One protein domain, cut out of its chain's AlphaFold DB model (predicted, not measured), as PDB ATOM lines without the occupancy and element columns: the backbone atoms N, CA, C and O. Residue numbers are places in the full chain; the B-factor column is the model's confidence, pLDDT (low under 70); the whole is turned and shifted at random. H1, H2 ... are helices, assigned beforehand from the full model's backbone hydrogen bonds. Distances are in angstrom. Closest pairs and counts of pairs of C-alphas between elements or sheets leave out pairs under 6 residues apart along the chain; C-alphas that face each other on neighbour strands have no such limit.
ATOM      1  N   GLU A   4      50.346 -10.095 -32.008       46.84
ATOM      2  CA  GLU A   4      49.147 -10.734 -32.574       46.84
ATOM      3  C   GLU A   4      48.869 -12.151 -32.040       46.84
ATOM      4  O   GLU A   4      47.711 -12.548 -31.946       46.84
ATOM      5  N   LEU A   5      49.879 -12.924 -31.633       48.53
ATOM      6  CA  LEU A   5      49.709 -14.370 -31.404       48.53
ATOM      7  C   LEU A   5      48.846 -14.721 -30.176       48.53
ATOM      8  O   LEU A   5      47.956 -15.563 -30.287       48.53
ATOM      9  N   GLY A   6      49.036 -14.050 -29.032       48.84
ATOM     10  CA  GLY A   6      48.285 -14.351 -27.799       48.84
ATOM     11  C   GLY A   6      46.802 -13.966 -27.869       48.84
ATOM     12  O   GLY A   6      45.933 -14.712 -27.417       48.84
ATOM     13  N   TRP A   7      46.497 -12.839 -28.520       54.44
ATOM     14  CA  TRP A   7      45.127 -12.384 -28.785       54.44
ATOM     15  C   TRP A   7      44.376 -13.322 -29.740       54.44
ATOM     16  O   TRP A   7      43.164 -13.508 -29.622       54.44
ATOM     17  N   THR A   8      45.094 -13.960 -30.666       71.06
ATOM     18  CA  THR A   8      44.482 -14.786 -31.711       71.06
ATOM     19  C   THR A   8      43.819 -16.046 -31.140       71.06
ATOM     20  O   THR A   8      42.718 -16.388 -31.565       71.06
ATOM     21  N   VAL A   9      44.416 -16.694 -30.131       75.31
ATOM     22  CA  VAL A   9      43.931 -17.983 -29.593       75.31
ATOM     23  C   VAL A   9      42.544 -17.867 -28.963       75.31
ATOM     24  O   VAL A   9      41.632 -18.624 -29.292       75.31
ATOM     25  N   ALA A  10      42.367 -16.903 -28.056       72.75
ATOM     26  CA  ALA A  10      41.105 -16.713 -27.349       72.75
ATOM     27  C   ALA A  10      39.995 -16.245 -28.301       72.75
ATOM     28  O   ALA A  10      38.860 -16.715 -28.210       72.75
ATOM     29  N   VAL A  11      40.326 -15.368 -29.254       81.38
ATOM     30  CA  VAL A  11      39.379 -14.910 -30.277       81.38
ATOM     31  C   VAL A  11      38.946 -16.070 -31.169       81.38
ATOM     32  O   VAL A  11      37.747 -16.273 -31.342       81.38
ATOM     33  N   GLN A  12      39.887 -16.877 -31.668       85.06
ATOM     34  CA  GLN A  12      39.580 -18.059 -32.476       85.06
ATOM     35  C   GLN A  12      38.713 -19.061 -31.715       85.06
ATOM     36  O   GLN A  12      37.726 -19.550 -32.268       85.06
ATOM     37  N   ALA A  13      39.016 -19.309 -30.438       84.06
ATOM     38  CA  ALA A  13      38.214 -20.179 -29.589       84.06
ATOM     39  C   ALA A  13      36.777 -19.665 -29.437       84.06
ATOM     40  O   ALA A  13      35.829 -20.430 -29.612       84.06
ATOM     41  N   VAL A  14      36.590 -18.369 -29.166       84.00
ATOM     42  CA  VAL A  14      35.259 -17.751 -29.043       84.00
ATOM     43  C   VAL A  14      34.507 -17.796 -30.372       84.00
ATOM     44  O   VAL A  14      33.346 -18.207 -30.407       84.00
ATOM     45  N   THR A  15      35.156 -17.422 -31.478       88.00
ATOM     46  CA  THR A  15      34.564 -17.473 -32.822       88.00
ATOM     47  C   THR A  15      34.114 -18.887 -33.168       88.00
ATOM     48  O   THR A  15      32.963 -19.084 -33.560       88.00
ATOM     49  N   TRP A  16      34.980 -19.877 -32.959       92.31
ATOM     50  CA  TRP A  16      34.653 -21.277 -33.193       92.31
ATOM     51  C   TRP A  16      33.527 -21.764 -32.275       92.31
ATOM     52  O   TRP A  16      32.599 -22.417 -32.741       92.31
ATOM     53  N   THR A  17      33.547 -21.401 -30.990       90.19
ATOM     54  CA  THR A  17      32.495 -21.791 -30.036       90.19
ATOM     55  C   THR A  17      31.136 -21.280 -30.491       90.19
ATOM     56  O   THR A  17      30.165 -22.031 -30.483       90.19
ATOM     57  N   ASN A  18      31.062 -20.026 -30.941       88.62
ATOM     58  CA  ASN A  18      29.826 -19.439 -31.453       88.62
ATOM     59  C   ASN A  18      29.326 -20.174 -32.704       88.62
ATOM     60  O   ASN A  18      28.133 -20.453 -32.810       88.62
ATOM     61  N   GLN A  19      30.227 -20.538 -33.620       88.75
ATOM     62  CA  GLN A  19      29.888 -21.338 -34.802       88.75
ATOM     63  C   GLN A  19      29.385 -22.733 -34.416       88.75
ATOM     64  O   GLN A  19      28.352 -23.179 -34.914       88.75
ATOM     65  N   ALA A  20      30.072 -23.403 -33.490       88.44
ATOM     66  CA  ALA A  20      29.687 -24.716 -32.995       88.44
ATOM     67  C   ALA A  20      28.319 -24.672 -32.307       88.44
ATOM     68  O   ALA A  20      27.448 -25.474 -32.627       88.44
ATOM     69  N   VAL A  21      28.093 -23.700 -31.420       89.12
ATOM     70  CA  VAL A  21      26.811 -23.489 -30.733       89.12
ATOM     71  C   VAL A  21      25.688 -23.186 -31.725       89.12
ATOM     72  O   VAL A  21      24.590 -23.706 -31.544       89.12
ATOM     73  N   ALA A  22      25.944 -22.405 -32.780       87.06
ATOM     74  CA  ALA A  22      24.955 -22.104 -33.816       87.06
ATOM     75  C   ALA A  22      24.601 -23.326 -34.685       87.06
ATOM     76  O   ALA A  22      23.445 -23.495 -35.070       87.06
ATOM     77  N   ALA A  23      25.569 -24.206 -34.960       82.88
ATOM     78  CA  ALA A  23      25.348 -25.458 -35.689       82.88
ATOM     79  C   ALA A  23      24.564 -26.507 -34.869       82.88
ATOM     80  O   ALA A  23      24.075 -27.507 -35.403       82.88
ATOM     81  N   ILE A  24      24.426 -26.285 -33.561       85.88
ATOM     82  CA  ILE A  24      23.970 -27.255 -32.575       85.88
ATOM     83  C   ILE A  24      22.618 -26.843 -31.969       85.88
ATOM     84  O   ILE A  24      22.388 -25.691 -31.622       85.88
ATOM     85  N   LYS A  25      21.716 -27.814 -31.755       77.38
ATOM     86  CA  LYS A  25      20.328 -27.532 -31.327       77.38
ATOM     87  C   LYS A  25      20.022 -27.818 -29.851       77.38
ATOM     88  O   LYS A  25      18.977 -27.401 -29.363       77.38
ATOM     89  N   ASN A  26      20.888 -28.533 -29.125       85.94
ATOM     90  CA  ASN A  26      20.623 -28.967 -27.742       85.94
ATOM     91  C   ASN A  26      21.659 -28.405 -26.753       85.94
ATOM     92  O   ASN A  26      22.861 -28.471 -26.999       85.94
ATOM     93  N   ARG A  27      21.194 -27.970 -25.572       86.44
ATOM     94  CA  ARG A  27      22.019 -27.547 -24.425       86.44
ATOM     95  C   ARG A  27      23.185 -28.490 -24.108       86.44
ATOM     96  O   ARG A  27      24.274 -28.016 -23.808       86.44
ATOM     97  N   ARG A  28      23.004 -29.815 -24.186       85.75
ATOM     98  CA  ARG A  28      24.088 -30.783 -23.907       85.75
ATOM     99  C   ARG A  28      25.239 -30.676 -24.912       85.75
ATOM    100  O   ARG A  28      26.399 -30.805 -24.540       85.75
ATOM    101  N   GLN A  29      24.911 -30.440 -26.175       85.94
ATOM    102  CA  GLN A  29      25.882 -30.266 -27.250       85.94
ATOM    103  C   GLN A  29      26.554 -28.884 -27.172       85.94
ATOM    104  O   GLN A  29      27.748 -28.777 -27.418       85.94
ATOM    105  N   GLN A  30      25.818 -27.850 -26.751       88.38
ATOM    106  CA  GLN A  30      26.388 -26.522 -26.490       88.38
ATOM    107  C   GLN A  30      27.407 -26.572 -25.347       88.38
ATOM    108  O   GLN A  30      28.507 -26.049 -25.485       88.38
ATOM    109  N   ARG A  31      27.094 -27.277 -24.248       88.25
ATOM    110  CA  ARG A  31      28.063 -27.530 -23.166       88.25
ATOM    111  C   ARG A  31      29.313 -28.231 -23.686       88.25
ATOM    112  O   ARG A  31      30.407 -27.776 -23.400       88.25
ATOM    113  N   ALA A  32      29.148 -29.275 -24.499       88.94
ATOM    114  CA  ALA A  32      30.275 -29.970 -25.117       88.94
ATOM    115  C   ALA A  32      31.153 -29.041 -25.975       88.94
ATOM    116  O   ALA A  32      32.372 -29.135 -25.892       88.94
ATOM    117  N   ALA A  33      30.555 -28.121 -26.740       90.38
ATOM    118  CA  ALA A  33      31.304 -27.118 -27.493       90.38
ATOM    119  C   ALA A  33      32.104 -26.187 -26.562       90.38
ATOM    120  O   ALA A  33      33.285 -25.973 -26.799       90.38
ATOM    121  N   HIS A  34      31.513 -25.700 -25.466       90.75
ATOM    122  CA  HIS A  34      32.237 -24.887 -24.478       90.75
ATOM    123  C   HIS A  34      33.376 -25.651 -23.794       90.75
ATOM    124  O   HIS A  34      34.478 -25.121 -23.664       90.75
ATOM    125  N   THR A  35      33.138 -26.900 -23.380       91.38
ATOM    126  CA  THR A  35      34.180 -27.757 -22.800       91.38
ATOM    127  C   THR A  35      35.327 -27.941 -23.797       91.38
ATOM    128  O   THR A  35      36.491 -27.777 -23.443       91.38
ATOM    129  N   LEU A  36      35.009 -28.223 -25.061       91.88
ATOM    130  CA  LEU A  36      36.014 -28.417 -26.099       91.88
ATOM    131  C   LEU A  36      36.784 -27.129 -26.426       91.88
ATOM    132  O   LEU A  36      37.994 -27.183 -26.626       91.88
ATOM    133  N   ALA A  37      36.115 -25.976 -26.419       91.50
ATOM    134  CA  ALA A  37      36.759 -24.679 -26.599       91.50
ATOM    135  C   ALA A  37      37.781 -24.397 -25.497       91.50
ATOM    136  O   ALA A  37      38.914 -24.029 -25.790       91.50
ATOM    137  N   ASN A  38      37.401 -24.618 -24.235       91.75
ATOM    138  CA  ASN A  38      38.311 -24.422 -23.113       91.75
ATOM    139  C   ASN A  38      39.507 -25.381 -23.194       91.75
ATOM    140  O   ASN A  38      40.639 -24.957 -22.979       91.75
ATOM    141  N   ALA A  39      39.278 -26.648 -23.559       92.31
ATOM    142  CA  ALA A  39      40.360 -27.613 -23.767       92.31
ATOM    143  C   ALA A  39      41.310 -27.151 -24.881       92.31
ATOM    144  O   ALA A  39      42.524 -27.160 -24.696       92.31
ATOM    145  N   GLY A  40      40.760 -26.665 -25.996       90.88
ATOM    146  CA  GLY A  40      41.534 -26.084 -27.089       90.88
ATOM    147  C   GLY A  40      42.370 -24.878 -26.652       90.88
ATOM    148  O   GLY A  40      43.542 -24.811 -27.001       90.88
ATOM    149  N   VAL A  41      41.811 -23.961 -25.847       90.44
ATOM    150  CA  VAL A  41      42.539 -22.780 -25.338       90.44
ATOM    151  C   VAL A  41      43.721 -23.206 -24.479       90.44
ATOM    152  O   VAL A  41      44.795 -22.622 -24.594       90.44
ATOM    153  N   LEU A  42      43.540 -24.225 -23.636       89.12
ATOM    154  CA  LEU A  42      44.626 -24.751 -22.822       89.12
ATOM    155  C   LEU A  42      45.757 -25.324 -23.681       89.12
ATOM    156  O   LEU A  42      46.905 -24.929 -23.499       89.12
ATOM    157  N   VAL A  43      45.439 -26.210 -24.626       89.81
ATOM    158  CA  VAL A  43      46.439 -26.872 -25.483       89.81
ATOM    159  C   VAL A  43      47.182 -25.863 -26.352       89.81
ATOM    160  O   VAL A  43      48.411 -25.816 -26.344       89.81
ATOM    161  N   ALA A  44      46.435 -25.003 -27.039       88.25
ATOM    162  CA  ALA A  44      46.987 -23.933 -27.854       88.25
ATOM    163  C   ALA A  44      47.861 -22.975 -27.026       88.25
ATOM    164  O   ALA A  44      48.957 -22.600 -27.440       88.25
ATOM    165  N   GLY A  45      47.412 -22.621 -25.819       86.06
ATOM    166  CA  GLY A  45      48.169 -21.773 -24.906       86.06
ATOM    167  C   GLY A  45      49.501 -22.398 -24.487       86.06
ATOM    168  O   GLY A  45      50.541 -21.755 -24.622       86.06
ATOM    169  N   VAL A  46      49.498 -23.666 -24.062       83.88
ATOM    170  CA  VAL A  46      50.730 -24.400 -23.721       83.88
ATOM    171  C   VAL A  46      51.681 -24.457 -24.919       83.88
ATOM    172  O   VAL A  46      52.868 -24.176 -24.760       83.88
ATOM    173  N   ARG A  47      51.182 -24.748 -26.127       84.75
ATOM    174  CA  ARG A  47      52.021 -24.803 -27.335       84.75
ATOM    175  C   ARG A  47      52.577 -23.434 -27.736       84.75
ATOM    176  O   ARG A  47      53.730 -23.340 -28.157       84.75
ATOM    177  N   THR A  48      51.796 -22.365 -27.592       84.31
ATOM    178  CA  THR A  48      52.285 -20.997 -27.813       84.31
ATOM    179  C   THR A  48      53.414 -20.663 -26.843       84.31
ATOM    180  O   THR A  48      54.456 -20.157 -27.269       84.31
ATOM    181  N   LEU A  49      53.248 -20.998 -25.560       80.50
ATOM    182  CA  LEU A  49      54.290 -20.810 -24.553       80.50
ATOM    183  C   LEU A  49      55.539 -21.633 -24.890       80.50
ATOM    184  O   LEU A  49      56.629 -21.070 -24.906       80.50
ATOM    185  N   ASP A  50      55.391 -22.914 -25.241       80.00
ATOM    186  CA  ASP A  50      56.491 -23.799 -25.662       80.00
ATOM    187  C   ASP A  50      57.337 -23.164 -26.771       80.00
ATOM    188  O   ASP A  50      58.552 -22.994 -26.642       80.00
ATOM    189  N   ARG A  51      56.682 -22.731 -27.848       80.94
ATOM    190  CA  ARG A  51      57.354 -22.126 -29.002       80.94
ATOM    191  C   ARG A  51      57.997 -20.793 -28.666       80.94
ATOM    192  O   ARG A  51      59.081 -20.496 -29.170       80.94
ATOM    193  N   ARG A  52      57.348 -19.973 -27.837       80.25
ATOM    194  CA  ARG A  52      57.878 -18.665 -27.438       80.25
ATOM    195  C   ARG A  52      59.094 -18.820 -26.529       80.25
ATOM    196  O   ARG A  52      60.100 -18.157 -26.775       80.25
ATOM    197  N   MET A  53      59.042 -19.747 -25.572       78.94
ATOM    198  CA  MET A  53      60.184 -20.114 -24.733       78.94
ATOM    199  C   MET A  53      61.339 -20.635 -25.593       78.94
ATOM    200  O   MET A  53      62.442 -20.099 -25.519       78.94
ATOM    201  N   HIS A  54      61.085 -21.576 -26.505       79.50
ATOM    202  CA  HIS A  54      62.101 -22.051 -27.448       79.50
ATOM    203  C   HIS A  54      62.706 -20.916 -28.278       79.50
ATOM    204  O   HIS A  54      63.926 -20.768 -28.329       79.50
ATOM    205  N   LYS A  55      61.881 -20.062 -28.890       82.56
ATOM    206  CA  LYS A  55      62.346 -18.950 -29.732       82.56
ATOM    207  C   LYS A  55      63.259 -17.978 -28.980       82.56
ATOM    208  O   LYS A  55      64.237 -17.500 -29.560       82.56
ATOM    209  N   LEU A  56      62.926 -17.660 -27.731       81.50
ATOM    210  CA  LEU A  56      63.677 -16.698 -26.924       81.50
ATOM    211  C   LEU A  56      64.956 -17.325 -26.362       81.50
ATOM    212  O   LEU A  56      66.044 -16.789 -26.572       81.50
ATOM    213  N   PHE A  57      64.840 -18.482 -25.713       79.88
ATOM    214  CA  PHE A  57      65.909 -19.045 -24.892       79.88
ATOM    215  C   PHE A  57      66.873 -19.958 -25.659       79.88
ATOM    216  O   PHE A  57      68.028 -20.075 -25.256       79.88
ATOM    217  N   LEU A  58      66.490 -20.534 -26.813       81.44
ATOM    218  CA  LEU A  58      67.450 -21.286 -27.646       81.44
ATOM    219  C   LEU A  58      68.624 -20.405 -28.081       81.44
ATOM    220  O   LEU A  58      69.752 -20.879 -28.192       81.44
ATOM    221  N   ARG A  59      68.362 -19.113 -28.302       81.00
ATOM    222  CA  ARG A  59      69.391 -18.145 -28.686       81.00
ATOM    223  C   ARG A  59      70.436 -17.963 -27.592       81.00
ATOM    224  O   ARG A  59      71.617 -17.997 -27.906       81.00
ATOM    225  N   LEU A  60      70.012 -17.851 -26.332       80.06
ATOM    226  CA  LEU A  60      70.931 -17.761 -25.194       80.06
ATOM    227  C   LEU A  60      71.800 -19.012 -25.050       80.06
ATOM    228  O   LEU A  60      72.968 -18.917 -24.689       80.06
ATOM    229  N   ARG A  61      71.237 -20.187 -25.353       76.12
ATOM    230  CA  ARG A  61      71.962 -21.450 -25.221       76.12
ATOM    231  C   ARG A  61      73.002 -21.668 -26.321       76.12
ATOM    232  O   ARG A  61      74.102 -22.124 -26.027       76.12
ATOM    233  N   TYR A  62      72.643 -21.397 -27.575       75.69
ATOM    234  CA  TYR A  62      73.420 -21.865 -28.729       75.69
ATOM    235  C   TYR A  62      74.142 -20.772 -29.510       75.69
ATOM    236  O   TYR A  62      75.009 -21.100 -30.318       75.69
ATOM    237  N   LEU A  63      73.796 -19.498 -29.319       81.88
ATOM    238  CA  LEU A  63      74.473 -18.410 -30.017       81.88
ATOM    239  C   LEU A  63      75.644 -17.867 -29.197       81.88
ATOM    240  O   LEU A  63      75.727 -18.031 -27.977       81.88
ATOM    241  N   ASP A  64      76.566 -17.231 -29.910       83.81
ATOM    242  CA  ASP A  64      77.715 -16.560 -29.322       83.81
ATOM    243  C   ASP A  64      77.287 -15.207 -28.744       83.81
ATOM    244  O   ASP A  64      77.130 -14.234 -29.481       83.81
ATOM    245  N   LEU A  65      77.038 -15.175 -27.433       82.25
ATOM    246  CA  LEU A  65      76.596 -13.978 -26.715       82.25
ATOM    247  C   LEU A  65      77.700 -12.919 -26.596       82.25
ATOM    248  O   LEU A  65      77.374 -11.739 -26.481       82.25
ATOM    249  N   GLU A  66      78.979 -13.305 -26.663       82.44
ATOM    250  CA  GLU A  66      80.111 -12.363 -26.595       82.44
ATOM    251  C   GLU A  66      80.120 -11.431 -27.806       82.44
ATOM    252  O   GLU A  66      80.418 -10.243 -27.695       82.44
ATOM    253  N   ALA A  67      79.732 -11.967 -28.964       85.50
ATOM    254  CA  ALA A  67      79.674 -11.237 -30.220       85.50
ATOM    255  C   ALA A  67      78.418 -10.360 -30.373       85.50
ATOM    256  O   ALA A  67      78.280  -9.671 -31.389       85.50
ATOM    257  N   TRP A  68      77.473 -10.382 -29.424       86.56
ATOM    258  CA  TRP A  68      76.236  -9.614 -29.567       86.56
ATOM    259  C   TRP A  68      76.473  -8.119 -29.313       86.56
ATOM    260  O   TRP A  68      76.825  -7.729 -28.191       86.56
ATOM    261  N   PRO A  69      76.198  -7.246 -30.302       87.62
ATOM    262  CA  PRO A  69      76.232  -5.810 -30.070       87.62
ATOM    263  C   PRO A  69      75.168  -5.416 -29.037       87.62
ATOM    264  O   PRO A  69      74.164  -6.112 -28.848       87.62
ATOM    265  N   LEU A  70      75.388  -4.295 -28.348       85.19
ATOM    266  CA  LEU A  70      74.491  -3.826 -27.287       85.19
ATOM    267  C   LEU A  70      73.063  -3.604 -27.810       85.19
ATOM    268  O   LEU A  70      72.097  -3.917 -27.122       85.19
ATOM    269  N   GLU A  71      72.927  -3.135 -29.047       86.62
ATOM    270  CA  GLU A  71      71.645  -2.949 -29.723       86.62
ATOM    271  C   GLU A  71      70.878  -4.273 -29.848       86.62
ATOM    272  O   GLU A  71      69.710  -4.341 -29.469       86.62
ATOM    273  N   ALA A  72      71.541  -5.353 -30.278       86.75
ATOM    274  CA  ALA A  72      70.918  -6.675 -30.389       86.75
ATOM    275  C   ALA A  72      70.539  -7.256 -29.016       86.75
ATOM    276  O   ALA A  72      69.500  -7.906 -28.879       86.75
ATOM    277  N   ARG A  73      71.353  -6.997 -27.982       87.94
ATOM    278  CA  ARG A  73      71.030  -7.371 -26.595       87.94
ATOM    279  C   ARG A  73      69.799  -6.623 -26.092       87.94
ATOM    280  O   ARG A  73      68.917  -7.250 -25.512       87.94
ATOM    281  N   ASN A  74      69.691  -5.328 -26.380       86.88
ATOM    282  CA  ASN A  74      68.527  -4.516 -26.026       86.88
ATOM    283  C   ASN A  74      67.254  -4.974 -26.754       86.88
ATOM    284  O   ASN A  74      66.223  -5.151 -26.115       86.88
ATOM    285  N   GLU A  75      67.317  -5.252 -28.059       86.69
ATOM    286  CA  GLU A  75      66.172  -5.805 -28.806       86.69
ATOM    287  C   GLU A  75      65.703  -7.158 -28.246       86.69
ATOM    288  O   GLU A  75      64.503  -7.463 -28.190       86.69
ATOM    289  N   TRP A  76      66.650  -7.991 -27.819       85.81
ATOM    290  CA  TRP A  76      66.331  -9.270 -27.203       85.81
ATOM    291  C   TRP A  76      65.739  -9.089 -25.795       85.81
ATOM    292  O   TRP A  76      64.759  -9.759 -25.468       85.81
ATOM    293  N   ILE A  77      66.256  -8.147 -24.994       86.62
ATOM    294  CA  ILE A  77      65.685  -7.758 -23.693       86.62
ATOM    295  C   ILE A  77      64.218  -7.350 -23.851       86.62
ATOM    296  O   ILE A  77      63.375  -7.867 -23.121       86.62
ATOM    297  N   GLU A  78      63.894  -6.498 -24.826       85.00
ATOM    298  CA  GLU A  78      62.507  -6.109 -25.121       85.00
ATOM    299  C   GLU A  78      61.640  -7.333 -25.455       85.00
ATOM    300  O   GLU A  78      60.521  -7.481 -24.966       85.00
ATOM    301  N   SER A  79      62.184  -8.281 -26.225       83.06
ATOM    302  CA  SER A  79      61.477  -9.518 -26.582       83.06
ATOM    303  C   SER A  79      61.169 -10.408 -25.370       83.06
ATOM    304  O   SER A  79      60.129 -11.075 -25.345       83.06
ATOM    305  N   VAL A  80      62.054 -10.425 -24.370       79.94
ATOM    306  CA  VAL A  80      61.851 -11.155 -23.112       79.94
ATOM    307  C   VAL A  80      60.934 -10.406 -22.157       79.94
ATOM    308  O   VAL A  80      60.050 -11.021 -21.571       79.94
ATOM    309  N   LEU A  81      61.055  -9.087 -22.043       79.38
ATOM    310  CA  LEU A  81      60.130  -8.275 -21.251       79.38
ATOM    311  C   LEU A  81      58.692  -8.376 -21.778       79.38
ATOM    312  O   LEU A  81      57.756  -8.495 -20.987       79.38
ATOM    313  N   ALA A  82      58.510  -8.447 -23.099       78.56
ATOM    314  CA  ALA A  82      57.205  -8.675 -23.717       78.56
ATOM    315  C   ALA A  82      56.574 -10.029 -23.327       78.56
ATOM    316  O   ALA A  82      55.352 -10.159 -23.331       78.56
ATOM    317  N   LEU A  83      57.370 -11.047 -22.978       75.00
ATOM    318  CA  LEU A  83      56.847 -12.306 -22.426       75.00
ATOM    319  C   LEU A  83      56.279 -12.107 -21.010       75.00
ATOM    320  O   LEU A  83      55.271 -12.716 -20.669       75.00
ATOM    321  N   ALA A  84      56.911 -11.260 -20.193       68.00
ATOM    322  CA  ALA A  84      56.504 -11.018 -18.807       68.00
ATOM    323  C   ALA A  84      55.278 -10.103 -18.690       68.00
ATOM    324  O   ALA A  84      54.452 -10.278 -17.798       68.00
ATOM    325  N   HIS A  85      55.200  -9.090 -19.559       64.38
ATOM    326  CA  HIS A  85      54.284  -7.961 -19.382       64.38
ATOM    327  C   HIS A  85      53.164  -7.890 -20.420       64.38
ATOM    328  O   HIS A  85      52.113  -7.323 -20.127       64.38
ATOM    329  N   GLU A  86      53.359  -8.458 -21.611       59.22
ATOM    330  CA  GLU A  86      52.400  -8.342 -22.720       59.22
ATOM    331  C   GLU A  86      51.741  -9.676 -23.089       59.22
ATOM    332  O   GLU A  86      50.844  -9.706 -23.934       59.22
ATOM    333  N   ASP A  87      52.160 -10.796 -22.487       63.06
ATOM    334  CA  ASP A  87      51.632 -12.107 -22.853       63.06
ATOM    335  C   ASP A  87      50.269 -12.386 -22.194       63.06
ATOM    336  O   ASP A  87      50.149 -12.679 -21.003       63.06
ATOM    337  N   THR A  88      49.210 -12.294 -22.997       69.69
ATOM    338  CA  THR A  88      47.818 -12.511 -22.576       69.69
ATOM    339  C   THR A  88      47.425 -13.987 -22.509       69.69
ATOM    340  O   THR A  88      46.330 -14.308 -22.039       69.69
ATOM    341  N   VAL A  89      48.297 -14.905 -22.941       77.75
ATOM    342  CA  VAL A  89      47.987 -16.339 -23.023       77.75
ATOM    343  C   VAL A  89      47.707 -16.935 -21.640       77.75
ATOM    344  O   VAL A  89      46.708 -17.636 -21.462       77.75
ATOM    345  N   LEU A  90      48.531 -16.616 -20.637       78.81
ATOM    346  CA  LEU A  90      48.414 -17.182 -19.289       78.81
ATOM    347  C   LEU A  90      47.069 -16.846 -18.600       78.81
ATOM    348  O   LEU A  90      46.421 -17.773 -18.102       78.81
ATOM    349  N   PRO A  91      46.575 -15.589 -18.597       81.19
ATOM    350  CA  PRO A  91      45.226 -15.270 -18.121       81.19
ATOM    351  C   PRO A  91      44.110 -16.081 -18.795       81.19
ATOM    352  O   PRO A  91      43.217 -16.589 -18.111       81.19
ATOM    353  N   HIS A  92      44.161 -16.244 -20.122       84.56
ATOM    354  CA  HIS A  92      43.156 -17.016 -20.858       84.56
ATOM    355  C   HIS A  92      43.210 -18.506 -20.520       84.56
ATOM    356  O   HIS A  92      42.163 -19.125 -20.317       84.56
ATOM    357  N   MET A  93      44.411 -19.065 -20.375       86.25
ATOM    358  CA  MET A  93      44.587 -20.438 -19.914       86.25
ATOM    359  C   MET A  93      44.008 -20.642 -18.511       86.25
ATOM    360  O   MET A  93      43.310 -21.624 -18.283       86.25
ATOM    361  N   ARG A  94      44.205 -19.707 -17.570       84.12
ATOM    362  CA  ARG A  94      43.601 -19.808 -16.223       84.12
ATOM    363  C   ARG A  94      42.081 -19.810 -16.270       84.12
ATOM    364  O   ARG A  94      41.455 -20.623 -15.591       84.12
ATOM    365  N   ALA A  95      41.491 -18.924 -17.069       86.50
ATOM    366  CA  ALA A  95      40.043 -18.861 -17.229       86.50
ATOM    367  C   ALA A  95      39.488 -20.162 -17.836       86.50
ATOM    368  O   ALA A  95      38.519 -20.719 -17.319       86.50
ATOM    369  N   ALA A  96      40.137 -20.682 -18.882       89.44
ATOM    370  CA  ALA A  96      39.766 -21.945 -19.515       89.44
ATOM    371  C   ALA A  96      39.913 -23.138 -18.557       89.44
ATOM    372  O   ALA A  96      39.014 -23.974 -18.473       89.44
ATOM    373  N   LEU A  97      41.003 -23.181 -17.785       88.44
ATOM    374  CA  LEU A  97      41.254 -24.206 -16.778       88.44
ATOM    375  C   LEU A  97      40.165 -24.195 -15.705       88.44
ATOM    376  O   LEU A  97      39.556 -25.226 -15.442       88.44
ATOM    377  N   HIS A  98      39.857 -23.026 -15.142       87.31
ATOM    378  CA  HIS A  98      38.780 -22.879 -14.165       87.31
ATOM    379  C   HIS A  98      37.419 -23.325 -14.734       87.31
ATOM    380  O   HIS A  98      36.652 -24.042 -14.078       87.31
ATOM    381  N   GLY A  99      37.137 -22.952 -15.986       86.06
ATOM    382  CA  GLY A  99      35.935 -23.374 -16.701       86.06
ATOM    383  C   GLY A  99      35.855 -24.889 -16.919       86.06
ATOM    384  O   GLY A  99      34.767 -25.449 -16.853       86.06
ATOM    385  N   LEU A 100      36.983 -25.568 -17.142       87.75
ATOM    386  CA  LEU A 100      37.029 -27.026 -17.277       87.75
ATOM    387  C   LEU A 100      36.897 -27.735 -15.938       87.75
ATOM    388  O   LEU A 100      36.061 -28.626 -15.816       87.75
ATOM    389  N   THR A 101      37.676 -27.334 -14.931       85.00
ATOM    390  CA  THR A 101      37.676 -27.979 -13.611       85.00
ATOM    391  C   THR A 101      36.284 -27.962 -12.979       85.00
ATOM    392  O   THR A 101      35.862 -28.961 -12.404       85.00
ATOM    393  N   SER A 102      35.531 -26.869 -13.150       83.62
ATOM    394  CA  SER A 102      34.145 -26.767 -12.663       83.62
ATOM    395  C   SER A 102      33.153 -27.695 -13.381       83.62
ATOM    396  O   SER A 102      32.084 -27.965 -12.844       83.62
ATOM    397  N   GLN A 103      33.499 -28.209 -14.565       84.56
ATOM    398  CA  GLN A 103      32.641 -29.066 -15.391       84.56
ATOM    399  C   GLN A 103      33.035 -30.548 -15.351       84.56
ATOM    400  O   GLN A 103      32.254 -31.384 -15.807       84.56
ATOM    401  N   LEU A 104      34.216 -30.899 -14.821       83.75
ATOM    402  CA  LEU A 104      34.767 -32.262 -14.882       83.75
ATOM    403  C   LEU A 104      33.820 -33.327 -14.315       83.75
ATOM    404  O   LEU A 104      33.691 -34.402 -14.897       83.75
ATOM    405  N   THR A 105      33.131 -33.029 -13.213       80.75
ATOM    406  CA  THR A 105      32.218 -33.965 -12.537       80.75
ATOM    407  C   THR A 105      30.923 -34.221 -13.314       80.75
ATOM    408  O   THR A 105      30.253 -35.222 -13.072       80.75
ATOM    409  N   GLU A 106      30.573 -33.353 -14.268       84.88
ATOM    410  CA  GLU A 106      29.386 -33.500 -15.121       84.88
ATOM    411  C   GLU A 106      29.671 -34.274 -16.419       84.88
ATOM    412  O   GLU A 106      28.751 -34.600 -17.183       84.88
ATOM    413  N   LEU A 107      30.945 -34.550 -16.711       85.12
ATOM    414  CA  LEU A 107      31.349 -35.220 -17.936       85.12
ATOM    415  C   LEU A 107      31.138 -36.741 -17.848       85.12
ATOM    416  O   LEU A 107      31.350 -37.349 -16.801       85.12
ATOM    417  N   PRO A 108      30.761 -37.405 -18.960       86.50
ATOM    418  CA  PRO A 108      30.807 -38.864 -19.043       86.50
ATOM    419  C   PRO A 108      32.185 -39.404 -18.640       86.50
ATOM    420  O   PRO A 108      33.185 -38.853 -19.087       86.50
ATOM    421  N   GLN A 109      32.251 -40.503 -17.883       81.62
ATOM    422  CA  GLN A 109      33.508 -41.055 -17.348       81.62
ATOM    423  C   GLN A 109      34.629 -41.179 -18.398       81.62
ATOM    424  O   GLN A 109      35.759 -40.771 -18.141       81.62
ATOM    425  N   GLU A 110      34.299 -41.667 -19.600       82.75
ATOM    426  CA  GLU A 110      35.239 -41.829 -20.722       82.75
ATOM    427  C   GLU A 110      35.958 -40.522 -21.103       82.75
ATOM    428  O   GLU A 110      37.159 -40.532 -21.368       82.75
ATOM    429  N   ILE A 111      35.236 -39.396 -21.119       88.19
ATOM    430  CA  ILE A 111      35.801 -38.089 -21.477       88.19
ATOM    431  C   ILE A 111      36.285 -37.322 -20.245       88.19
ATOM    432  O   ILE A 111      37.265 -36.592 -20.332       88.19
ATOM    433  N   GLY A 112      35.642 -37.525 -19.094       84.94
ATOM    434  CA  GLY A 112      36.009 -36.919 -17.820       84.94
ATOM    435  C   GLY A 112      37.410 -37.327 -17.371       84.94
ATOM    436  O   GLY A 112      38.174 -36.462 -16.968       84.94
ATOM    437  N   SER A 113      37.790 -38.600 -17.536       83.50
ATOM    438  CA  SER A 113      39.157 -39.067 -17.251       83.50
ATOM    439  C   SER A 113      40.200 -38.372 -18.138       83.50
ATOM    440  O   SER A 113      41.188 -37.848 -17.631       83.50
ATOM    441  N   LYS A 114      39.947 -38.269 -19.451       87.25
ATOM    442  CA  LYS A 114      40.858 -37.602 -20.399       87.25
ATOM    443  C   LYS A 114      40.970 -36.105 -20.139       87.25
ATOM    444  O   LYS A 114      42.062 -35.553 -20.181       87.25
ATOM    445  N   MET A 115      39.844 -35.458 -19.849       88.31
ATOM    446  CA  MET A 115      39.803 -34.039 -19.510       88.31
ATOM    447  C   MET A 115      40.487 -33.772 -18.166       88.31
ATOM    448  O   MET A 115      41.218 -32.798 -18.045       88.31
ATOM    449  N   GLY A 116      40.304 -34.662 -17.186       85.12
ATOM    450  CA  GLY A 116      40.999 -34.624 -15.902       85.12
ATOM    451  C   GLY A 116      42.511 -34.729 -16.078       85.12
ATOM    452  O   GLY A 116      43.234 -33.868 -15.577       85.12
ATOM    453  N   ARG A 117      42.983 -35.700 -16.875       83.19
ATOM    454  CA  ARG A 117      44.403 -35.834 -17.238       83.19
ATOM    455  C   ARG A 117      44.914 -34.584 -17.960       83.19
ATOM    456  O   ARG A 117      45.942 -34.057 -17.566       83.19
ATOM    457  N   LEU A 118      44.169 -34.033 -18.923       86.06
ATOM    458  CA  LEU A 118      44.544 -32.787 -19.604       86.06
ATOM    459  C   LEU A 118      44.700 -31.618 -18.619       86.06
ATOM    460  O   LEU A 118      45.702 -30.909 -18.646       86.06
ATOM    461  N   THR A 119      43.725 -31.409 -17.731       84.94
ATOM    462  CA  THR A 119      43.830 -30.349 -16.719       84.94
ATOM    463  C   THR A 119      45.000 -30.591 -15.779       84.94
ATOM    464  O   THR A 119      45.695 -29.643 -15.435       84.94
ATOM    465  N   HIS A 120      45.265 -31.851 -15.435       79.75
ATOM    466  CA  HIS A 120      46.342 -32.244 -14.545       79.75
ATOM    467  C   HIS A 120      47.723 -31.940 -15.129       79.75
ATOM    468  O   HIS A 120      48.500 -31.226 -14.499       79.75
ATOM    469  N   ILE A 121      48.016 -32.410 -16.345       77.56
ATOM    470  CA  ILE A 121      49.326 -32.184 -16.976       77.56
ATOM    471  C   ILE A 121      49.587 -30.681 -17.175       77.56
ATOM    472  O   ILE A 121      50.707 -30.213 -17.002       77.56
ATOM    473  N   ILE A 122      48.546 -29.890 -17.464       78.69
ATOM    474  CA  ILE A 122      48.661 -28.436 -17.651       78.69
ATOM    475  C   ILE A 122      48.756 -27.712 -16.309       78.69
ATOM    476  O   ILE A 122      49.360 -26.648 -16.218       78.69
ATOM    477  N   GLN A 123      48.173 -28.264 -15.248       75.44
ATOM    478  CA  GLN A 123      48.289 -27.702 -13.911       75.44
ATOM    479  C   GLN A 123      49.613 -28.022 -13.260       75.44
ATOM    480  O   GLN A 123      50.090 -27.152 -12.552       75.44
ATOM    481  N   HIS A 124      50.186 -29.204 -13.473       69.31
ATOM    482  CA  HIS A 124      51.301 -29.728 -12.678       69.31
ATOM    483  C   HIS A 124      52.563 -30.015 -13.499       69.31
ATOM    484  O   HIS A 124      53.608 -30.296 -12.932       69.31
ATOM    485  N   GLY A 125      52.494 -29.961 -14.832       60.94
ATOM    486  CA  GLY A 125      53.632 -30.262 -15.707       60.94
ATOM    487  C   GLY A 125      54.108 -31.720 -15.664       60.94
ATOM    488  O   GLY A 125      55.060 -32.056 -16.362       60.94
ATOM    489  N   ALA A 126      53.461 -32.576 -14.868       58.88
ATOM    490  CA  ALA A 126      53.756 -33.995 -14.738       58.88
ATOM    491  C   ALA A 126      52.973 -34.794 -15.779       58.88
ATOM    492  O   ALA A 126      51.772 -34.581 -15.940       58.88
ATOM    493  N   ILE A 127      53.644 -35.729 -16.449       55.28
ATOM    494  CA  ILE A 127      52.991 -36.821 -17.180       55.28
ATOM    495  C   ILE A 127      52.398 -37.747 -16.108       55.28
ATOM    496  O   ILE A 127      53.075 -37.984 -15.124       55.28
ATOM    497  N   ASP A 128      51.132 -38.150 -16.250       53.47
ATOM    498  CA  ASP A 128      50.308 -38.996 -15.354       53.47
ATOM    499  C   ASP A 128      50.934 -39.453 -14.001       53.47
ATOM    500  O   ASP A 128      51.923 -40.188 -13.999       53.47
ATOM    501  N   PRO A 129      50.340 -39.111 -12.838       49.28
ATOM    502  CA  PRO A 129      50.810 -39.574 -11.529       49.28
ATOM    503  C   PRO A 129      50.974 -41.088 -11.425       49.28
ATOM    504  O   PRO A 129      51.868 -41.526 -10.710       49.28
ATOM    505  N   ASP A 130      50.142 -41.868 -12.122       52.59
ATOM    506  CA  ASP A 130      50.219 -43.331 -12.106       52.59
ATOM    507  C   ASP A 130      51.422 -43.837 -12.923       52.59
ATOM    508  O   ASP A 130      52.103 -44.772 -12.499       52.59
ATOM    509  N   ASP A 131      51.749 -43.173 -14.039       51.75
ATOM    510  CA  ASP A 131      52.954 -43.457 -14.830       51.75
ATOM    511  C   ASP A 131      54.217 -43.019 -14.052       51.75
ATOM    512  O   ASP A 131      55.194 -43.766 -13.970       51.75
ATOM    513  N   MET A 132      54.178 -41.861 -13.375       47.53
ATOM    514  CA  MET A 132      55.269 -41.381 -12.510       47.53
ATOM    515  C   MET A 132      55.456 -42.248 -11.258       47.53
ATOM    516  O   MET A 132      56.589 -42.483 -10.851       47.53
ATOM    517  N   ALA A 133      54.379 -42.730 -10.635       49.88
ATOM    518  CA  ALA A 133      54.449 -43.627  -9.482       49.88
ATOM    519  C   ALA A 133      54.990 -45.004  -9.881       49.88
ATOM    520  O   ALA A 133      55.803 -45.577  -9.156       49.88
ATOM    521  N   ALA A 134      54.588 -45.515 -11.049       53.41
ATOM    522  CA  ALA A 134      55.101 -46.770 -11.587       53.41
ATOM    523  C   ALA A 134      56.598 -46.692 -11.937       53.41
ATOM    524  O   ALA A 134      57.315 -47.677 -11.757       53.41
ATOM    525  N   GLU A 135      57.074 -45.541 -12.417       45.03
ATOM    526  CA  GLU A 135      58.464 -45.354 -12.851       45.03
ATOM    527  C   GLU A 135      59.399 -44.857 -11.724       45.03
ATOM    528  O   GLU A 135      60.564 -45.254 -11.681       45.03
ATOM    529  N   TYR A 136      58.901 -44.058 -10.769       44.53
ATOM    530  CA  TYR A 136      59.717 -43.356  -9.757       44.53
ATOM    531  C   TYR A 136      59.243 -43.521  -8.296       44.53
ATOM    532  O   TYR A 136      59.931 -43.069  -7.376       44.53
ATOM    533  N   GLY A 137      58.116 -44.201  -8.052       48.38
ATOM    534  CA  GLY A 137      57.574 -44.489  -6.717       48.38
ATOM    535  C   GLY A 137      56.720 -43.373  -6.086       48.38
ATOM    536  O   GLY A 137      56.774 -42.205  -6.468       48.38
ATOM    537  N   ASP A 138      55.939 -43.737  -5.062       45.00
ATOM    538  CA  ASP A 138      54.896 -42.896  -4.435       45.00
ATOM    539  C   ASP A 138      55.400 -41.612  -3.742       45.00
ATOM    540  O   ASP A 138      54.614 -40.714  -3.441       45.00
ATOM    541  N   SER A 139      56.701 -41.494  -3.450       42.78
ATOM    542  CA  SER A 139      57.254 -40.281  -2.833       42.78
ATOM    543  C   SER A 139      57.448 -39.143  -3.840       42.78
ATOM    544  O   SER A 139      57.399 -37.979  -3.452       42.78
ATOM    545  N   TRP A 140      57.645 -39.469  -5.122       37.31
ATOM    546  CA  TRP A 140      57.881 -38.500  -6.198       37.31
ATOM    547  C   TRP A 140      56.602 -37.786  -6.638       37.31
ATOM    548  O   TRP A 140      56.630 -36.593  -6.946       37.31
ATOM    549  N   THR A 141      55.466 -38.490  -6.615       45.72
ATOM    550  CA  THR A 141      54.170 -37.922  -7.001       45.72
ATOM    551  C   THR A 141      53.842 -36.705  -6.144       45.72
ATOM    552  O   THR A 141      53.567 -35.648  -6.689       45.72
ATOM    553  N   ASN A 142      53.981 -36.761  -4.820       35.97
ATOM    554  CA  ASN A 142      53.610 -35.628  -3.959       35.97
ATOM    555  C   ASN A 142      54.471 -34.359  -4.152       35.97
ATOM    556  O   ASN A 142      53.940 -33.252  -4.035       35.97
ATOM    557  N   GLU A 143      55.762 -34.483  -4.475       38.72
ATOM    558  CA  GLU A 143      56.640 -33.324  -4.704       38.72
ATOM    559  C   GLU A 143      56.461 -32.720  -6.104       38.72
ATOM    560  O   GLU A 143      56.350 -31.498  -6.225       38.72
ATOM    561  N   VAL A 144      56.319 -33.535  -7.153       39.66
ATOM    562  CA  VAL A 144      56.050 -33.034  -8.514       39.66
ATOM    563  C   VAL A 144      54.630 -32.465  -8.632       39.66
ATOM    564  O   VAL A 144      54.440 -31.398  -9.217       39.66
ATOM    565  N   LEU A 145      53.638 -33.084  -7.982       37.50
ATOM    566  CA  LEU A 145      52.265 -32.567  -7.894       37.50
ATOM    567  C   LEU A 145      52.187 -31.200  -7.201       37.50
ATOM    568  O   LEU A 145      51.261 -30.428  -7.459       37.50
ATOM    569  N   SER A 146      53.164 -30.862  -6.356       37.62
ATOM    570  CA  SER A 146      53.238 -29.556  -5.696       37.62
ATOM    571  C   SER A 146      53.781 -28.431  -6.595       37.62
ATOM    572  O   SER A 146      53.621 -27.248  -6.275       37.62
ATOM    573  N   MET A 147      54.369 -28.762  -7.752       43.66
ATOM    574  CA  MET A 147      54.873 -27.792  -8.727       43.66
ATOM    575  C   MET A 147      53.807 -27.476  -9.772       43.66
ATOM    576  O   MET A 147      53.797 -28.006 -10.877       43.66
ATOM    577  N   SER A 148      52.871 -26.591  -9.436       51.84
ATOM    578  CA  SER A 148      51.832 -26.222 -10.395       51.84
ATOM    579  C   SER A 148      52.394 -25.369 -11.553       51.84
ATOM    580  O   SER A 148      52.746 -24.216 -11.329       51.84
ATOM    581  N   PHE A 149      52.440 -25.884 -12.786       58.97
ATOM    582  CA  PHE A 149      52.932 -25.227 -14.008       58.97
ATOM    583  C   PHE A 149      52.402 -23.796 -14.203       58.97
ATOM    584  O   PHE A 149      53.191 -22.869 -14.338       58.97
ATOM    585  N   LEU A 150      51.083 -23.580 -14.170       59.53
ATOM    586  CA  LEU A 150      50.484 -22.257 -14.421       59.53
ATOM    587  C   LEU A 150      50.820 -21.206 -13.336       59.53
ATOM    588  O   LEU A 150      51.198 -20.091 -13.697       59.53
ATOM    589  N   PRO A 151      50.702 -21.514 -12.029       54.56
ATOM    590  CA  PRO A 151      51.169 -20.631 -10.954       54.56
ATOM    591  C   PRO A 151      52.692 -20.437 -10.908       54.56
ATOM    592  O   PRO A 151      53.159 -19.338 -10.611       54.56
ATOM    593  N   TYR A 152      53.481 -21.473 -11.214       58.50
ATOM    594  CA  TYR A 152      54.942 -21.371 -11.232       58.50
ATOM    595  C   TYR A 152      55.479 -20.672 -12.485       58.50
ATOM    596  O   TYR A 152      56.562 -20.102 -12.407       58.50
ATOM    597  N   ALA A 153      54.755 -20.658 -13.609       60.12
ATOM    598  CA  ALA A 153      55.144 -19.913 -14.812       60.12
ATOM    599  C   ALA A 153      55.256 -18.425 -14.538       60.12
ATOM    600  O   ALA A 153      56.297 -17.850 -14.833       60.12
ATOM    601  N   ASP A 154      54.260 -17.837 -13.877       59.88
ATOM    602  CA  ASP A 154      54.315 -16.432 -13.471       59.88
ATOM    603  C   ASP A 154      55.506 -16.163 -12.556       59.88
ATOM    604  O   ASP A 154      56.301 -15.265 -12.816       59.88
ATOM    605  N   ALA A 155      55.655 -16.963 -11.495       59.62
ATOM    606  CA  ALA A 155      56.715 -16.760 -10.515       59.62
ATOM    607  C   ALA A 155      58.111 -16.945 -11.129       59.62
ATOM    608  O   ALA A 155      59.033 -16.200 -10.811       59.62
ATOM    609  N   ARG A 156      58.293 -17.921 -12.024       62.53
ATOM    610  CA  ARG A 156      59.584 -18.156 -12.680       62.53
ATOM    611  C   ARG A 156      59.899 -17.092 -13.713       62.53
ATOM    612  O   ARG A 156      61.007 -16.576 -13.684       62.53
ATOM    613  N   ILE A 157      58.945 -16.725 -14.567       65.69
ATOM    614  CA  ILE A 157      59.095 -15.609 -15.513       65.69
ATOM    615  C   ILE A 157      59.456 -14.333 -14.738       65.69
ATOM    616  O   ILE A 157      60.436 -13.675 -15.074       65.69
ATOM    617  N   ALA A 225      59.804 -29.611 -19.091       62.00
ATOM    618  CA  ALA A 225      59.496 -30.300 -20.328       62.00
ATOM    619  C   ALA A 225      58.177 -29.767 -20.912       62.00
ATOM    620  O   ALA A 225      57.259 -30.522 -21.210       62.00
ATOM    621  N   LEU A 226      58.073 -28.442 -21.069       71.50
ATOM    622  CA  LEU A 226      56.914 -27.747 -21.623       71.50
ATOM    623  C   LEU A 226      56.533 -28.319 -22.990       71.50
ATOM    624  O   LEU A 226      55.355 -28.457 -23.297       71.50
ATOM    625  N   ARG A 227      57.533 -28.753 -23.759       73.31
ATOM    626  CA  ARG A 227      57.337 -29.529 -24.977       73.31
ATOM    627  C   ARG A 227      56.618 -30.858 -24.738       73.31
ATOM    628  O   ARG A 227      55.668 -31.133 -25.452       73.31
ATOM    629  N   LEU A 228      57.024 -31.659 -23.748       72.19
ATOM    630  CA  LEU A 228      56.339 -32.919 -23.419       72.19
ATOM    631  C   LEU A 228      54.908 -32.665 -22.935       72.19
ATOM    632  O   LEU A 228      53.994 -33.377 -23.338       72.19
ATOM    633  N   VAL A 229      54.696 -31.618 -22.130       76.69
ATOM    634  CA  VAL A 229      53.352 -31.196 -21.708       76.69
ATOM    635  C   VAL A 229      52.512 -30.783 -22.917       76.69
ATOM    636  O   VAL A 229      51.351 -31.167 -23.006       76.69
ATOM    637  N   ALA A 230      53.085 -30.024 -23.855       80.56
ATOM    638  CA  ALA A 230      52.410 -29.615 -25.082       80.56
ATOM    639  C   ALA A 230      52.065 -30.825 -25.961       80.56
ATOM    640  O   ALA A 230      50.922 -30.956 -26.384       80.56
ATOM    641  N   ASP A 231      53.022 -31.727 -26.189       80.06
ATOM    642  CA  ASP A 231      52.850 -32.933 -27.005       80.06
ATOM    643  C   ASP A 231      51.758 -33.849 -26.410       80.06
ATOM    644  O   ASP A 231      50.853 -34.290 -27.123       80.06
ATOM    645  N   GLU A 232      51.776 -34.069 -25.093       81.19
ATOM    646  CA  GLU A 232      50.759 -34.863 -24.397       81.19
ATOM    647  C   GLU A 232      49.387 -34.164 -24.389       81.19
ATOM    648  O   GLU A 232      48.355 -34.803 -24.603       81.19
ATOM    649  N   ALA A 233      49.346 -32.841 -24.193       86.94
ATOM    650  CA  ALA A 233      48.105 -32.072 -24.252       86.94
ATOM    651  C   ALA A 233      47.455 -32.156 -25.637       86.94
ATOM    652  O   ALA A 233      46.245 -32.371 -25.738       86.94
ATOM    653  N   GLU A 234      48.246 -32.040 -26.705       87.75
ATOM    654  CA  GLU A 234      47.776 -32.201 -28.081       87.75
ATOM    655  C   GLU A 234      47.251 -33.614 -28.342       87.75
ATOM    656  O   GLU A 234      46.173 -33.775 -28.925       87.75
ATOM    657  N   PHE A 235      47.955 -34.639 -27.857       86.19
ATOM    658  CA  PHE A 235      47.511 -36.024 -27.962       86.19
ATOM    659  C   PHE A 235      46.164 -36.250 -27.256       86.19
ATOM    660  O   PHE A 235      45.223 -36.787 -27.857       86.19
ATOM    661  N   LEU A 236      46.024 -35.789 -26.009       88.00
ATOM    662  CA  LEU A 236      44.777 -35.880 -25.246       88.00
ATOM    663  C   LEU A 236      43.643 -35.108 -25.920       88.00
ATOM    664  O   LEU A 236      42.523 -35.622 -26.015       88.00
ATOM    665  N   LEU A 237      43.919 -33.911 -26.442       91.25
ATOM    666  CA  LEU A 237      42.931 -33.138 -27.183       91.25
ATOM    667  C   LEU A 237      42.472 -33.875 -28.442       91.25
ATOM    668  O   LEU A 237      41.272 -33.917 -28.699       91.25
ATOM    669  N   GLY A 238      43.377 -34.514 -29.187       88.56
ATOM    670  CA  GLY A 238      43.023 -35.345 -30.339       88.56
ATOM    671  C   GLY A 238      42.029 -36.457 -29.979       88.56
ATOM    672  O   GLY A 238      41.033 -36.665 -30.676       88.56
ATOM    673  N   GLN A 239      42.227 -37.118 -28.835       90.94
ATOM    674  CA  GLN A 239      41.288 -38.127 -28.333       90.94
ATOM    675  C   GLN A 239      39.940 -37.521 -27.913       90.94
ATOM    676  O   GLN A 239      38.881 -38.089 -28.203       90.94
ATOM    677  N   ILE A 240      39.970 -36.367 -27.240       92.19
ATOM    678  CA  ILE A 240      38.774 -35.637 -26.807       92.19
ATOM    679  C   ILE A 240      37.950 -35.185 -28.023       92.19
ATOM    680  O   ILE A 240      36.727 -35.346 -28.052       92.19
ATOM    681  N   LEU A 241      38.622 -34.686 -29.059       90.94
ATOM    682  CA  LEU A 241      38.029 -34.293 -30.332       90.94
ATOM    683  C   LEU A 241      37.364 -35.468 -31.028       90.94
ATOM    684  O   LEU A 241      36.185 -35.387 -31.371       90.94
ATOM    685  N   ALA A 242      38.080 -36.582 -31.165       89.69
ATOM    686  CA  ALA A 242      37.544 -37.789 -31.778       89.69
ATOM    687  C   ALA A 242      36.298 -38.307 -31.041       89.69
ATOM    688  O   ALA A 242      35.373 -38.833 -31.664       89.69
ATOM    689  N   TYR A 243      36.233 -38.170 -29.712       92.00
ATOM    690  CA  TYR A 243      35.025 -38.480 -28.945       92.00
ATOM    691  C   TYR A 243      33.861 -37.548 -29.306       92.00
ATOM    692  O   TYR A 243      32.782 -38.019 -29.680       92.00
ATOM    693  N   TYR A 244      34.063 -36.231 -29.219       89.94
ATOM    694  CA  TYR A 244      32.987 -35.267 -29.446       89.94
ATOM    695  C   TYR A 244      32.510 -35.231 -30.896       89.94
ATOM    696  O   TYR A 244      31.306 -35.135 -31.108       89.94
ATOM    697  N   GLN A 245      33.393 -35.397 -31.880       88.56
ATOM    698  CA  GLN A 245      33.017 -35.469 -33.295       88.56
ATOM    699  C   GLN A 245      32.205 -36.728 -33.613       88.56
ATOM    700  O   GLN A 245      31.193 -36.643 -34.307       88.56
ATOM    701  N   ARG A 246      32.569 -37.891 -33.050       90.31
ATOM    702  CA  ARG A 246      31.759 -39.118 -33.189       90.31
ATOM    703  C   ARG A 246      30.379 -38.958 -32.562       90.31
ATOM    704  O   ARG A 246      29.381 -39.402 -33.124       90.31
ATOM    705  N   LYS A 247      30.314 -38.326 -31.389       90.00
ATOM    706  CA  LYS A 247      29.065 -38.146 -30.641       90.00
ATOM    707  C   LYS A 247      28.173 -37.048 -31.220       90.00
ATOM    708  O   LYS A 247      26.948 -37.152 -31.149       90.00
ATOM    709  N   TYR A 248      28.779 -35.998 -31.765       89.62
ATOM    710  CA  TYR A 248      28.122 -34.798 -32.274       89.62
ATOM    711  C   TYR A 248      28.680 -34.423 -33.657       89.62
ATOM    712  O   TYR A 248      29.389 -33.429 -33.776       89.62
ATOM    713  N   PRO A 249      28.315 -35.159 -34.725       88.38
ATOM    714  CA  PRO A 249      28.898 -34.968 -36.060       88.38
ATOM    715  C   PRO A 249      28.633 -33.593 -36.688       88.38
ATOM    716  O   PRO A 249      29.341 -33.181 -37.596       88.38
ATOM    717  N   ALA A 250      27.602 -32.883 -36.219       87.00
ATOM    718  CA  ALA A 250      27.285 -31.523 -36.660       87.00
ATOM    719  C   ALA A 250      28.192 -30.448 -36.027       87.00
ATOM    720  O   ALA A 250      28.133 -29.289 -36.427       87.00
ATOM    721  N   MET A 251      28.991 -30.808 -35.017       88.00
ATOM    722  CA  MET A 251      29.949 -29.900 -34.398       88.00
ATOM    723  C   MET A 251      31.157 -29.725 -35.334       88.00
ATOM    724  O   MET A 251      31.773 -30.729 -35.698       88.00
ATOM    725  N   PRO A 252      31.518 -28.490 -35.723       88.12
ATOM    726  CA  PRO A 252      32.687 -28.252 -36.564       88.12
ATOM    727  C   PRO A 252      33.979 -28.639 -35.833       88.12
ATOM    728  O   PRO A 252      34.063 -28.539 -34.608       88.12
ATOM    729  N   ALA A 253      35.010 -29.040 -36.576       85.12
ATOM    730  CA  ALA A 253      36.338 -29.265 -36.011       85.12
ATOM    731  C   ALA A 253      36.976 -27.927 -35.565       85.12
ATOM    732  O   ALA A 253      36.831 -26.925 -36.266       85.12
ATOM    733  N   PRO A 254      37.639 -27.854 -34.396       84.06
ATOM    734  CA  PRO A 254      38.372 -26.669 -33.950       84.06
ATOM    735  C   PRO A 254      39.782 -26.638 -34.548       84.06
ATOM    736  O   PRO A 254      40.778 -26.739 -33.835       84.06
ATOM    737  N   ASP A 255      39.871 -26.477 -35.867       83.94
ATOM    738  CA  ASP A 255      41.151 -26.510 -36.596       83.94
ATOM    739  C   ASP A 255      42.120 -25.395 -36.164       83.94
ATOM    740  O   ASP A 255      43.334 -25.514 -36.318       83.94
ATOM    741  N   TRP A 256      41.592 -24.326 -35.558       83.38
ATOM    742  CA  TRP A 256      42.366 -23.213 -35.009       83.38
ATOM    743  C   TRP A 256      43.360 -23.628 -33.921       83.38
ATOM    744  O   TRP A 256      44.361 -22.941 -33.734       83.38
ATOM    745  N   VAL A 257      43.123 -24.749 -33.229       80.44
ATOM    746  CA  VAL A 257      44.063 -25.247 -32.214       80.44
ATOM    747  C   VAL A 257      45.414 -25.600 -32.845       80.44
ATOM    748  O   VAL A 257      46.453 -25.423 -32.216       80.44
ATOM    749  N   TRP A 258      45.408 -26.028 -34.110       80.69
ATOM    750  CA  TRP A 258      46.597 -26.459 -34.850       80.69
ATOM    751  C   TRP A 258      47.217 -25.358 -35.713       80.69
ATOM    752  O   TRP A 258      48.306 -25.539 -36.245       80.69
ATOM    753  N   ALA A 259      46.528 -24.227 -35.877       72.56
ATOM    754  CA  ALA A 259      46.933 -23.140 -36.770       72.56
ATOM    755  C   ALA A 259      48.043 -22.237 -36.195       72.56
ATOM    756  O   ALA A 259      48.355 -21.200 -36.784       72.56
TER     757      ALA A 259
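This is residues 4 to 157 and 225 to 259 of the 260 residues of an uncharacterized protein of Nonomuraea sp. PA05 (UniProt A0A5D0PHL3). Look for one long helix, H2, in the middle of an up-and-down bundle of five, with H1, H4, H5 and H9 packed round it, each running against the one before it in the chain. H2 runs on past the bundle, where H3 folds back as its hairpin partner; H8 meets the ends of H3 and H5, and H6 and H7 make a small head to one side. The 189 printed residues have nine named helices, H1 to H9 along the chain, and no named strand: the class is all helix. The whole is compact, with a radius of gyration of the C-alphas of 18.5 A, and flat, spanning 61 by 43 by 22 A.

Start with H1, residues 4 to 23, and the hub H2, residues 27 to 62: this hairpin touches at Val 21 and Gln 30, C-alphas 5.2 A apart, at a shallow tilt of 17 degrees. Near residue 56, H2 has a kink of 31 degrees; there it only just touches H3, residues 70 to 85, with 3 pairs of C-alphas within 8 A, the closest being Leu 56 and Val 80 at 7.0 A. H4, residues 89 to 101, touches H2 closest at the C-alphas of Asn 38 and Ala 96, 4.6 A apart. H5, residues 109 to 124, forms a hairpin with H4, closest at the C-alphas of Leu 97 and Thr 119, 6.7 A. H6, residues 129 to 136, and H7, residues 138 to 145, touch at a steep tilt of 56 degrees, their closest C-alphas being Pro 129 and Thr 141, 5.9 A apart. H8, residues 149 to 157, touches H5 only at their ends, closest at the C-alphas of His 124 and Phe 149, 5.0 A. H9, residues 226 to 247, runs opposite ways to H2, closest at the C-alphas of Arg 47 and Ala 230, 5.3 A, but is apart from H1. Every O i to N i+4 pair is within hydrogen-bond range in H4, H6 and H9, against 14 of 16 in H1, 30 of 32 in H2, 11 of 12 in H3 and in H5, 2 of 4 in H7 and 3 of 5 in H8.

Find C-alpha 4 at (49.147, -10.734, -32.574); from there H1 runs 28.2 A. H2 covers 51.9 A to C-alpha 62 at (73.420, -21.865, -28.729). H3 measures 22.1 A, H5 21.6 A, and H9 31.1 A, ending at (29.065, -38.146, -30.641).

Residues 158 to 224 are not printed, and C-alphas 157 and 225 stand 15.5 A apart across this cut. Of the links printed whole, none is long. Confidence is under 70 at residues 4 to 7, 84 to 88, 124 to 157 and 225.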